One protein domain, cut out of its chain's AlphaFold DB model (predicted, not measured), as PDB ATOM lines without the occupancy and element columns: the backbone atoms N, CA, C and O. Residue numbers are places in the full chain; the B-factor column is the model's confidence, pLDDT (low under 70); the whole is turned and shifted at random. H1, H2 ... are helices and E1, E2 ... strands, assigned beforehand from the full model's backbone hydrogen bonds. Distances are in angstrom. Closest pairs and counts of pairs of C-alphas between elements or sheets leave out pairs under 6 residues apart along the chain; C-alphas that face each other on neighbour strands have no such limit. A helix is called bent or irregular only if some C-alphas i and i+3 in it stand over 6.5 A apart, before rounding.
ATOM      1  N   SER A  96     112.607 132.740 107.360       65.31
ATOM      2  CA  SER A  96     113.881 133.399 107.098       65.31
ATOM      3  C   SER A  96     113.962 133.905 105.659       65.31
ATOM      4  O   SER A  96     114.117 133.108 104.726       65.31
ATOM      5  N   PRO A  97     113.890 135.227 105.430       64.12
ATOM      6  CA  PRO A  97     113.943 135.783 104.090       64.12
ATOM      7  C   PRO A  97     115.300 135.573 103.409       64.12
ATOM      8  O   PRO A  97     115.367 135.699 102.188       64.12
ATOM      9  N   GLN A  98     116.359 135.205 104.142       73.19
ATOM     10  CA  GLN A  98     117.671 134.903 103.557       73.19
ATOM     11  C   GLN A  98     117.659 133.707 102.599       73.19
ATOM     12  O   GLN A  98     118.553 133.595 101.763       73.19
ATOM     13  N   PHE A  99     116.662 132.822 102.692       70.50
ATOM     14  CA  PHE A  99     116.508 131.706 101.756       70.50
ATOM     15  C   PHE A  99     115.774 132.103 100.469       70.50
ATOM     16  O   PHE A  99     115.737 131.322  99.520       70.50
ATOM     17  N   MET A 100     115.227 133.321 100.390       70.00
ATOM     18  CA  MET A 100     114.662 133.834  99.147       70.00
ATOM     19  C   MET A 100     115.783 134.265  98.203       70.00
ATOM     20  O   MET A 100     116.615 135.108  98.538       70.00
ATOM     21  N   LYS A 101     115.768 133.757  96.969       66.06
ATOM     22  CA  LYS A 101     116.638 134.302  95.919       66.06
ATOM     23  C   LYS A 101     116.134 135.704  95.548       66.06
ATOM     24  O   LYS A 101     114.997 135.861  95.098       66.06
ATOM     25  N   SER A 102     116.962 136.737  95.730       55.88
ATOM     26  CA  SER A 102     116.618 138.099  95.318       55.88
ATOM     27  C   SER A 102     116.482 138.167  93.790       55.88
ATOM     28  O   SER A 102     117.409 137.906  93.034       55.88
ATOM     29  N   ARG A 103     115.259 138.475  93.344       52.41
ATOM     30  CA  ARG A 103     114.889 139.034  92.034       52.41
ATOM     31  C   ARG A 103     115.697 138.544  90.818       52.41
ATOM     32  O   ARG A 103     116.266 139.348  90.087       52.41
ATOM     33  N   TRP A 104     115.591 137.262  90.490       51.34
ATOM     34  CA  TRP A 104     115.748 136.852  89.094       51.34
ATOM     35  C   TRP A 104     114.471 137.239  88.339       51.34
ATOM     36  O   TRP A 104     113.366 136.894  88.762       51.34
ATOM     37  N   ARG A 105     114.600 137.997  87.243       53.69
ATOM     38  CA  ARG A 105     113.530 138.198  86.255       53.69
ATOM     39  C   ARG A 105     113.803 137.283  85.056       53.69
ATOM     40  O   ARG A 105     114.481 137.717  84.129       53.69
ATOM     41  N   PRO A 106     113.302 136.040  85.039       52.19
ATOM     42  CA  PRO A 106     113.218 135.276  83.805       52.19
ATOM     43  C   PRO A 106     112.433 136.083  82.769       52.19
ATOM     44  O   PRO A 106     111.320 136.536  83.038       52.19
ATOM     45  N   SER A 107     113.006 136.274  81.585       52.75
ATOM     46  CA  SER A 107     112.382 137.000  80.471       52.75
ATOM     47  C   SER A 107     111.223 136.236  79.811       52.75
ATOM     48  O   SER A 107     110.569 136.772  78.921       52.75
ATOM     49  N   TYR A 108     110.934 135.002  80.244       58.25
ATOM     50  CA  TYR A 108     110.002 134.097  79.570       58.25
ATOM     51  C   TYR A 108     108.745 133.802  80.403       58.25
ATOM     52  O   TYR A 108     108.822 133.439  81.578       58.25
ATOM     53  N   ARG A 109     107.573 133.892  79.749       56.91
ATOM     54  CA  ARG A 109     106.226 133.655  80.319       56.91
ATOM     55  C   ARG A 109     106.065 132.298  81.014       56.91
ATOM     56  O   ARG A 109     105.252 132.197  81.925       56.91
ATOM     57  N   ILE A 110     106.857 131.298  80.623       59.50
ATOM     58  CA  ILE A 110     106.814 129.921  81.143       59.50
ATOM     59  C   ILE A 110     107.007 129.890  82.671       59.50
ATOM     60  O   ILE A 110     106.373 129.105  83.366       59.50
ATOM     61  N   TRP A 111     107.815 130.806  83.215       58.41
ATOM     62  CA  TRP A 111     108.167 130.835  84.640       58.41
ATOM     63  C   TRP A 111     107.355 131.837  85.464       58.41
ATOM     64  O   TRP A 111     107.579 131.971  86.669       58.41
ATOM     65  N   LYS A 112     106.385 132.531  84.851       57.59
ATOM     66  CA  LYS A 112     105.561 133.538  85.542       57.59
ATOM     67  C   LYS A 112     104.831 132.932  86.750       57.59
ATOM     68  O   LYS A 112     104.763 133.575  87.792       57.59
ATOM     69  N   ASN A 113     104.417 131.668  86.646       54.06
ATOM     70  CA  ASN A 113     103.682 130.954  87.693       54.06
ATOM     71  C   ASN A 113     104.581 130.506  88.861       54.06
ATOM     72  O   ASN A 113     104.117 130.382  89.989       54.06
ATOM     73  N   VAL A 114     105.873 130.256  88.621       54.91
ATOM     74  CA  VAL A 114     106.850 129.936  89.685       54.91
ATOM     75  C   VAL A 114     107.229 131.204  90.462       54.91
ATOM     76  O   VAL A 114     107.529 131.165  91.649       54.91
ATOM     77  N   LEU A 115     107.146 132.369  89.815       52.59
ATOM     78  CA  LEU A 115     107.443 133.668  90.425       52.59
ATOM     79  C   LEU A 115     106.231 134.326  91.101       52.59
ATOM     80  O   LEU A 115     106.430 135.194  91.957       52.59
ATOM     81  N   SER A 116     105.001 133.956  90.725       54.97
ATOM     82  CA  SER A 116     103.763 134.383  91.401       54.97
ATOM     83  C   SER A 116     103.478 133.592  92.682       54.97
ATOM     84  O   SER A 116     102.582 133.960  93.438       54.97
ATOM     85  N   GLN A 117     104.255 132.535  92.938       59.06
ATOM     86  CA  GLN A 117     104.108 131.650  94.087       59.06
ATOM     87  C   GLN A 117     104.260 132.416  95.414       59.06
ATOM     88  O   GLN A 117     104.964 133.432  95.505       59.06
ATOM     89  N   LYS A 118     103.586 131.904  96.451       63.47
ATOM     90  CA  LYS A 118     103.702 132.373  97.841       63.47
ATOM     91  C   LYS A 118     105.176 132.402  98.260       63.47
ATOM     92  O   LYS A 118     105.978 131.611  97.777       63.47
ATOM     93  N   ASN A 119     105.528 133.309  99.172       73.62
ATOM     94  CA  ASN A 119     106.916 133.495  99.615       73.62
ATOM     95  C   ASN A 119     107.554 132.188 100.127       73.62
ATOM     96  O   ASN A 119     108.716 131.930  99.823       73.62
ATOM     97  N   ALA A 120     106.766 131.334 100.787       80.50
ATOM     98  CA  ALA A 120     107.075 129.920 100.940       80.50
ATOM     99  C   ALA A 120     105.823 129.047 101.063       80.50
ATOM    100  O   ALA A 120     104.727 129.537 101.363       80.50
ATOM    101  N   ARG A 121     106.021 127.745 100.863       84.06
ATOM    102  CA  ARG A 121     105.032 126.675 100.976       84.06
ATOM    103  C   ARG A 121     105.642 125.496 101.734       84.06
ATOM    104  O   ARG A 121     106.724 125.034 101.398       84.06
ATOM    105  N   ILE A 122     104.920 124.964 102.716       88.62
ATOM    106  CA  ILE A 122     105.254 123.670 103.325       88.62
ATOM    107  C   ILE A 122     104.826 122.560 102.363       88.62
ATOM    108  O   ILE A 122     103.668 122.548 101.934       88.62
ATOM    109  N   LEU A 123     105.756 121.664 102.030       89.12
ATOM    110  CA  LEU A 123     105.558 120.575 101.073       89.12
ATOM    111  C   LEU A 123     105.130 119.276 101.755       89.12
ATOM    112  O   LEU A 123     104.106 118.707 101.391       89.12
ATOM    113  N   CYS A 124     105.917 118.801 102.720       89.12
ATOM    114  CA  CYS A 124     105.711 117.519 103.389       89.12
ATOM    115  C   CYS A 124     106.484 117.450 104.714       89.12
ATOM    116  O   CYS A 124     107.276 118.339 105.043       89.12
ATOM    117  N   GLN A 125     106.254 116.369 105.457       89.19
ATOM    118  CA  GLN A 125     107.100 115.963 106.573       89.19
ATOM    119  C   GLN A 125     108.124 114.934 106.079       89.19
ATOM    120  O   GLN A 125     107.770 114.004 105.356       89.19
ATOM    121  N   LEU A 126     109.384 115.121 106.457       89.50
ATOM    122  CA  LEU A 126     110.485 114.198 106.197       89.50
ATOM    123  C   LEU A 126     110.503 113.081 107.253       89.50
ATOM    124  O   LEU A 126     109.976 113.253 108.352       89.50
ATOM    125  N   GLU A 127     111.155 111.956 106.954       88.31
ATOM    126  CA  GLU A 127     111.234 110.789 107.856       88.31
ATOM    127  C   GLU A 127     111.846 111.112 109.225       88.31
ATOM    128  O   GLU A 127     111.470 110.537 110.240       88.31
ATOM    129  N   ASN A 128     112.757 112.085 109.272       88.88
ATOM    130  CA  ASN A 128     113.365 112.569 110.510       88.88
ATOM    131  C   ASN A 128     112.447 113.498 111.333       88.88
ATOM    132  O   ASN A 128     112.887 114.049 112.337       88.88
ATOM    133  N   GLY A 129     111.201 113.706 110.903       87.94
ATOM    134  CA  GLY A 129     110.221 114.573 111.557       87.94
ATOM    135  C   GLY A 129     110.265 116.036 111.111       87.94
ATOM    136  O   GLY A 129     109.327 116.781 111.417       87.94
ATOM    137  N   ASN A 130     111.284 116.447 110.350       91.31
ATOM    138  CA  ASN A 130     111.434 117.825 109.885       91.31
ATOM    139  C   ASN A 130     110.360 118.189 108.853       91.31
ATOM    140  O   ASN A 130     109.923 117.364 108.054       91.31
ATOM    141  N   SER A 131     109.978 119.463 108.813       90.38
ATOM    142  CA  SER A 131     109.086 119.993 107.776       90.38
ATOM    143  C   SER A 131     109.898 120.487 106.581       90.38
ATOM    144  O   SER A 131     110.802 121.303 106.756       90.38
ATOM    145  N   LEU A 132     109.580 120.033 105.367       91.38
ATOM    146  CA  LEU A 132     110.192 120.548 104.141       91.38
ATOM    147  C   LEU A 132     109.429 121.785 103.652       91.38
ATOM    148  O   LEU A 132     108.211 121.747 103.462       91.38
ATOM    149  N   ILE A 133     110.157 122.876 103.441       89.44
ATOM    150  CA  ILE A 133     109.634 124.184 103.054       89.44
ATOM    151  C   ILE A 133     110.275 124.595 101.729       89.44
ATOM    152  O   ILE A 133     111.496 124.697 101.626       89.44
ATOM    153  N   GLU A 134     109.449 124.863 100.724       86.94
ATOM    154  CA  GLU A 134     109.852 125.481  99.463       86.94
ATOM    155  C   GLU A 134     109.712 126.998  99.582       86.94
ATOM    156  O   GLU A 134     108.618 127.513  99.807       86.94
ATOM    157  N   TYR A 135     110.815 127.715  99.415       82.50
ATOM    158  CA  TYR A 135     110.851 129.167  99.330       82.50
ATOM    159  C   TYR A 135     110.786 129.621  97.876       82.50
ATOM    160  O   TYR A 135     111.252 128.947  96.951       82.50
ATOM    161  N   LYS A 136     110.270 130.835  97.686       76.88
ATOM    162  CA  LYS A 136     110.241 131.505  96.390       76.88
ATOM    163  C   LYS A 136     111.616 131.471  95.714       76.88
ATOM    164  O   LYS A 136     112.617 131.925  96.273       76.88
ATOM    165  N   GLY A 137     111.634 130.977  94.476       74.62
ATOM    166  CA  GLY A 137     112.864 130.737  93.716       74.62
ATOM    167  C   GLY A 137     113.389 129.301  93.799       74.62
ATOM    168  O   GLY A 137     114.540 129.081  93.422       74.62
ATOM    169  N   GLY A 138     112.570 128.356  94.279       77.94
ATOM    170  CA  GLY A 138     112.867 126.918  94.282       77.94
ATOM    171  C   GLY A 138     113.887 126.503  95.341       77.94
ATOM    172  O   GLY A 138     114.593 125.517  95.169       77.94
ATOM    173  N   VAL A 139     114.044 127.289  96.412       84.81
ATOM    174  CA  VAL A 139     114.980 126.947  97.491       84.81
ATOM    175  C   VAL A 139     114.262 126.070  98.500       84.81
ATOM    176  O   VAL A 139     113.323 126.516  99.151       84.81
ATOM    177  N   GLU A 140     114.728 124.841  98.658       89.25
ATOM    178  CA  GLU A 140     114.178 123.909  99.634       89.25
ATOM    179  C   GLU A 140     114.956 123.970 100.947       89.25
ATOM    180  O   GLU A 140     116.190 124.002 100.980       89.25
ATOM    181  N   VAL A 141     114.222 124.007 102.054       90.12
ATOM    182  CA  VAL A 141     114.760 124.128 103.407       90.12
ATOM    183  C   VAL A 141     114.004 123.162 104.305       90.12
ATOM    184  O   VAL A 141     112.778 123.162 104.334       90.12
ATOM    185  N   SER A 142     114.724 122.344 105.063       92.19
ATOM    186  CA  SER A 142     114.133 121.556 106.139       92.19
ATOM    187  C   SER A 142     114.129 122.373 107.427       92.19
ATOM    188  O   SER A 142     115.168 122.926 107.795       92.19
ATOM    189  N   HIS A 143     113.001 122.384 108.121       90.69
ATOM    190  CA  HIS A 143     112.848 122.956 109.451       90.69
ATOM    191  C   HIS A 143     112.713 121.843 110.491       90.69
ATOM    192  O   HIS A 143     111.833 120.987 110.364       90.69
ATOM    193  N   ASP A 144     113.579 121.856 111.499       89.81
ATOM    194  CA  ASP A 144     113.470 120.982 112.665       89.81
ATOM    195  C   ASP A 144     112.539 121.638 113.703       89.81
ATOM    196  O   ASP A 144     112.892 122.687 114.246       89.81
ATOM    197  N   PRO A 145     111.365 121.049 113.996       82.81
ATOM    198  CA  PRO A 145     110.409 121.627 114.938       82.81
ATOM    199  C   PRO A 145     110.886 121.580 116.398       82.81
ATOM    200  O   PRO A 145     110.370 122.333 117.220       82.81
ATOM    201  N   CYS A 146     111.841 120.709 116.735       84.75
ATOM    202  CA  CYS A 146     112.360 120.555 118.093       84.75
ATOM    203  C   CYS A 146     113.419 121.614 118.409       84.75
ATOM    204  O   CYS A 146     113.391 122.213 119.481       84.75
ATOM    205  N   SER A 147     114.350 121.849 117.480       87.19
ATOM    206  CA  SER A 147     115.422 122.840 117.661       87.19
ATOM    207  C   SER A 147     115.098 124.221 117.085       87.19
ATOM    208  O   SER A 147     115.778 125.193 117.406       87.19
ATOM    209  N   GLY A 148     114.099 124.321 116.206       85.62
ATOM    210  CA  GLY A 148     113.808 125.522 115.424       85.62
ATOM    211  C   GLY A 148     114.775 125.750 114.254       85.62
ATOM    212  O   GLY A 148     114.655 126.746 113.539       85.62
ATOM    213  N   ALA A 149     115.745 124.855 114.038       88.44
ATOM    214  CA  ALA A 149     116.798 125.050 113.054       88.44
ATOM    215  C   ALA A 149     116.284 124.951 111.612       88.44
ATOM    216  O   ALA A 149     115.448 124.112 111.272       88.44
ATOM    217  N   PHE A 150     116.863 125.773 110.738       88.75
ATOM    218  CA  PHE A 150     116.638 125.729 109.297       88.75
ATOM    219  C   PHE A 150     117.897 125.239 108.588       88.75
ATOM    220  O   PHE A 150     118.992 125.759 108.809       88.75
ATOM    221  N   LYS A 151     117.743 124.261 107.694       90.88
ATOM    222  CA  LYS A 151     118.842 123.716 106.892       90.88
ATOM    223  C   LYS A 151     118.439 123.643 105.428       90.88
ATOM    224  O   LYS A 151     117.456 122.990 105.088       90.88
ATOM    225  N   LYS A 152     119.217 124.291 104.559       90.38
ATOM    226  CA  LYS A 152     119.030 124.202 103.107       90.38
ATOM    227  C   LYS A 152     119.193 122.751 102.649       90.38
ATOM    228  O   LYS A 152     120.157 122.089 103.033       90.38
ATOM    229  N   GLN A 153     118.261 122.297 101.823       89.06
ATOM    230  CA  GLN A 153     118.272 120.985 101.196       89.06
ATOM    231  C   GLN A 153     118.685 121.115  99.731       89.06
ATOM    232  O   GLN A 153     118.372 122.096  99.054       89.06
ATOM    233  N   THR A 154     119.442 120.131  99.257       86.06
ATOM    234  CA  THR A 154     119.849 120.017  97.857       86.06
ATOM    235  C   THR A 154     119.735 118.566  97.443       86.06
ATOM    236  O   THR A 154     120.356 117.701  98.062       86.06
ATOM    237  N   PHE A 155     118.982 118.313  96.384       84.56
ATOM    238  CA  PHE A 155     118.834 116.985  95.811       84.56
ATOM    239  C   PHE A 155     119.746 116.857  94.593       84.56
ATOM    240  O   PHE A 155     119.903 117.798  93.810       84.56
ATOM    241  N   GLN A 156     120.396 115.705  94.443       88.25
ATOM    242  CA  GLN A 156     121.286 115.468  93.311       88.25
ATOM    243  C   GLN A 156     120.502 115.573  91.995       88.25
ATOM    244  O   GLN A 156     119.433 114.988  91.856       88.25
ATOM    245  N   GLY A 157     121.038 116.330  91.032       85.12
ATOM    246  CA  GLY A 157     120.378 116.577  89.746       85.12
ATOM    247  C   GLY A 157     119.262 117.628  89.791       85.12
ATOM    248  O   GLY A 157     118.640 117.886  88.762       85.12
ATOM    249  N   MET A 158     119.012 118.257  90.944       82.00
ATOM    250  CA  MET A 158     118.016 119.318  91.053       82.00
ATOM    251  C   MET A 158     118.487 120.589  90.329       82.00
ATOM    252  O   MET A 158     119.594 121.063  90.602       82.00
ATOM    253  N   PRO A 159     117.677 121.159  89.419       79.44
ATOM    254  CA  PRO A 159     118.030 122.392  88.728       79.44
ATOM    255  C   PRO A 159     117.977 123.599  89.673       79.44
ATOM    256  O   PRO A 159     117.326 123.574  90.715       79.44
ATOM    257  N   ASP A 160     118.595 124.706  89.258       72.50
ATOM    258  CA  ASP A 160     118.598 125.956  90.031       72.50
ATOM    259  C   ASP A 160     117.202 126.561  90.250       72.50
ATOM    260  O   ASP A 160     117.011 127.343  91.189       72.50
ATOM    261  N   LEU A 161     116.252 126.236  89.372       72.69
ATOM    262  CA  LEU A 161     114.855 126.634  89.465       72.69
ATOM    263  C   LEU A 161     113.973 125.404  89.263       72.69
ATOM    264  O   LEU A 161     113.780 124.930  88.143       72.69
ATOM    265  N   SER A 162     113.431 124.911  90.363       74.75
ATOM    266  CA  SER A 162     112.469 123.822  90.405       74.75
ATOM    267  C   SER A 162     111.181 124.288  91.077       74.75
ATOM    268  O   SER A 162     111.140 125.306  91.773       74.75
ATOM    269  N   ARG A 163     110.116 123.530  90.822       77.00
ATOM    270  CA  ARG A 163     108.928 123.504  91.662       77.00
ATOM    271  C   ARG A 163     108.765 122.077  92.144       77.00
ATOM    272  O   ARG A 163     108.686 121.166  91.318       77.00
ATOM    273  N   SER A 164     108.649 121.915  93.445       79.56
ATOM    274  CA  SER A 164     108.451 120.622  94.073       79.56
ATOM    275  C   SER A 164     106.985 120.408  94.423       79.56
ATOM    276  O   SER A 164     106.252 121.320  94.815       79.56
ATOM    277  N   VAL A 165     106.535 119.168  94.252       76.75
ATOM    278  CA  VAL A 165     105.174 118.743  94.574       76.75
ATOM    279  C   VAL A 165     105.279 117.468  95.391       76.75
ATOM    280  O   VAL A 165     105.869 116.486  94.946       76.75
ATOM    281  N   ALA A 166     104.707 117.483  96.592       78.00
ATOM    282  CA  ALA A 166     104.593 116.278  97.397       78.00
ATOM    283  C   ALA A 166     103.504 115.383  96.794       78.00
ATOM    284  O   ALA A 166     102.334 115.762  96.761       78.00
ATOM    285  N   HIS A 167     103.892 114.207  96.302       76.06
ATOM    286  CA  HIS A 167     102.938 113.210  95.834       76.06
ATOM    287  C   HIS A 167     102.186 112.609  97.028       76.06
ATOM    288  O   HIS A 167     102.804 112.130  97.977       76.06
TER     289      HIS A 167
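What this domain is: This is residues 96 to 167 of the 184 residues of an uncharacterized protein of Actinidia rufa (UniProt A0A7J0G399). There is little regular structure here: a strongly twisted sheet of four short strands, with the small helix H1 beyond one end of them and long unnamed stretches before H1 and after E4. The sheet, E1 - E2 - E3 - E4, is a meander, each strand the antiparallel neighbour of the one before. The 72 printed residues run H1 E1 E2 E3 E4, class mixed, 27 in named elements; the whole is compact, radius of gyration of the C-alphas 12.7 A, spanning 41 by 25 by 20 A.

How they stand to each other: Look first at H1, residues 109 to 115: irregular, with C-alphas 110 and 113 7.3 A apart, it has 1 of 3 O i to N i+4 and 3 of 4 O i to N i+3 pairs within hydrogen-bond range. It is not on the sheet. Three hairpins follow, with N and O within hydrogen-bond range: E1, 120 to 125, and E2, 131 to 135 (N 121 and O 134, 2.8 A); E2 and E3, 139 to 143 (N 133 and O 141, 2.8 A); E3 and E4, 150 to 153 (N 142 and O 151, 2.8 A).

Where its parts are: Find C-alpha 109 at (106.226, 133.655, 80.319), where H1 begins; E1 runs 15.1 A; E4 ends at C-alpha 153, (118.272, 120.985, 101.196).

The domain as a whole: The printed part has no cut and no long link; pLDDT is under 70 at residues 96 to 97 and 101 to 118.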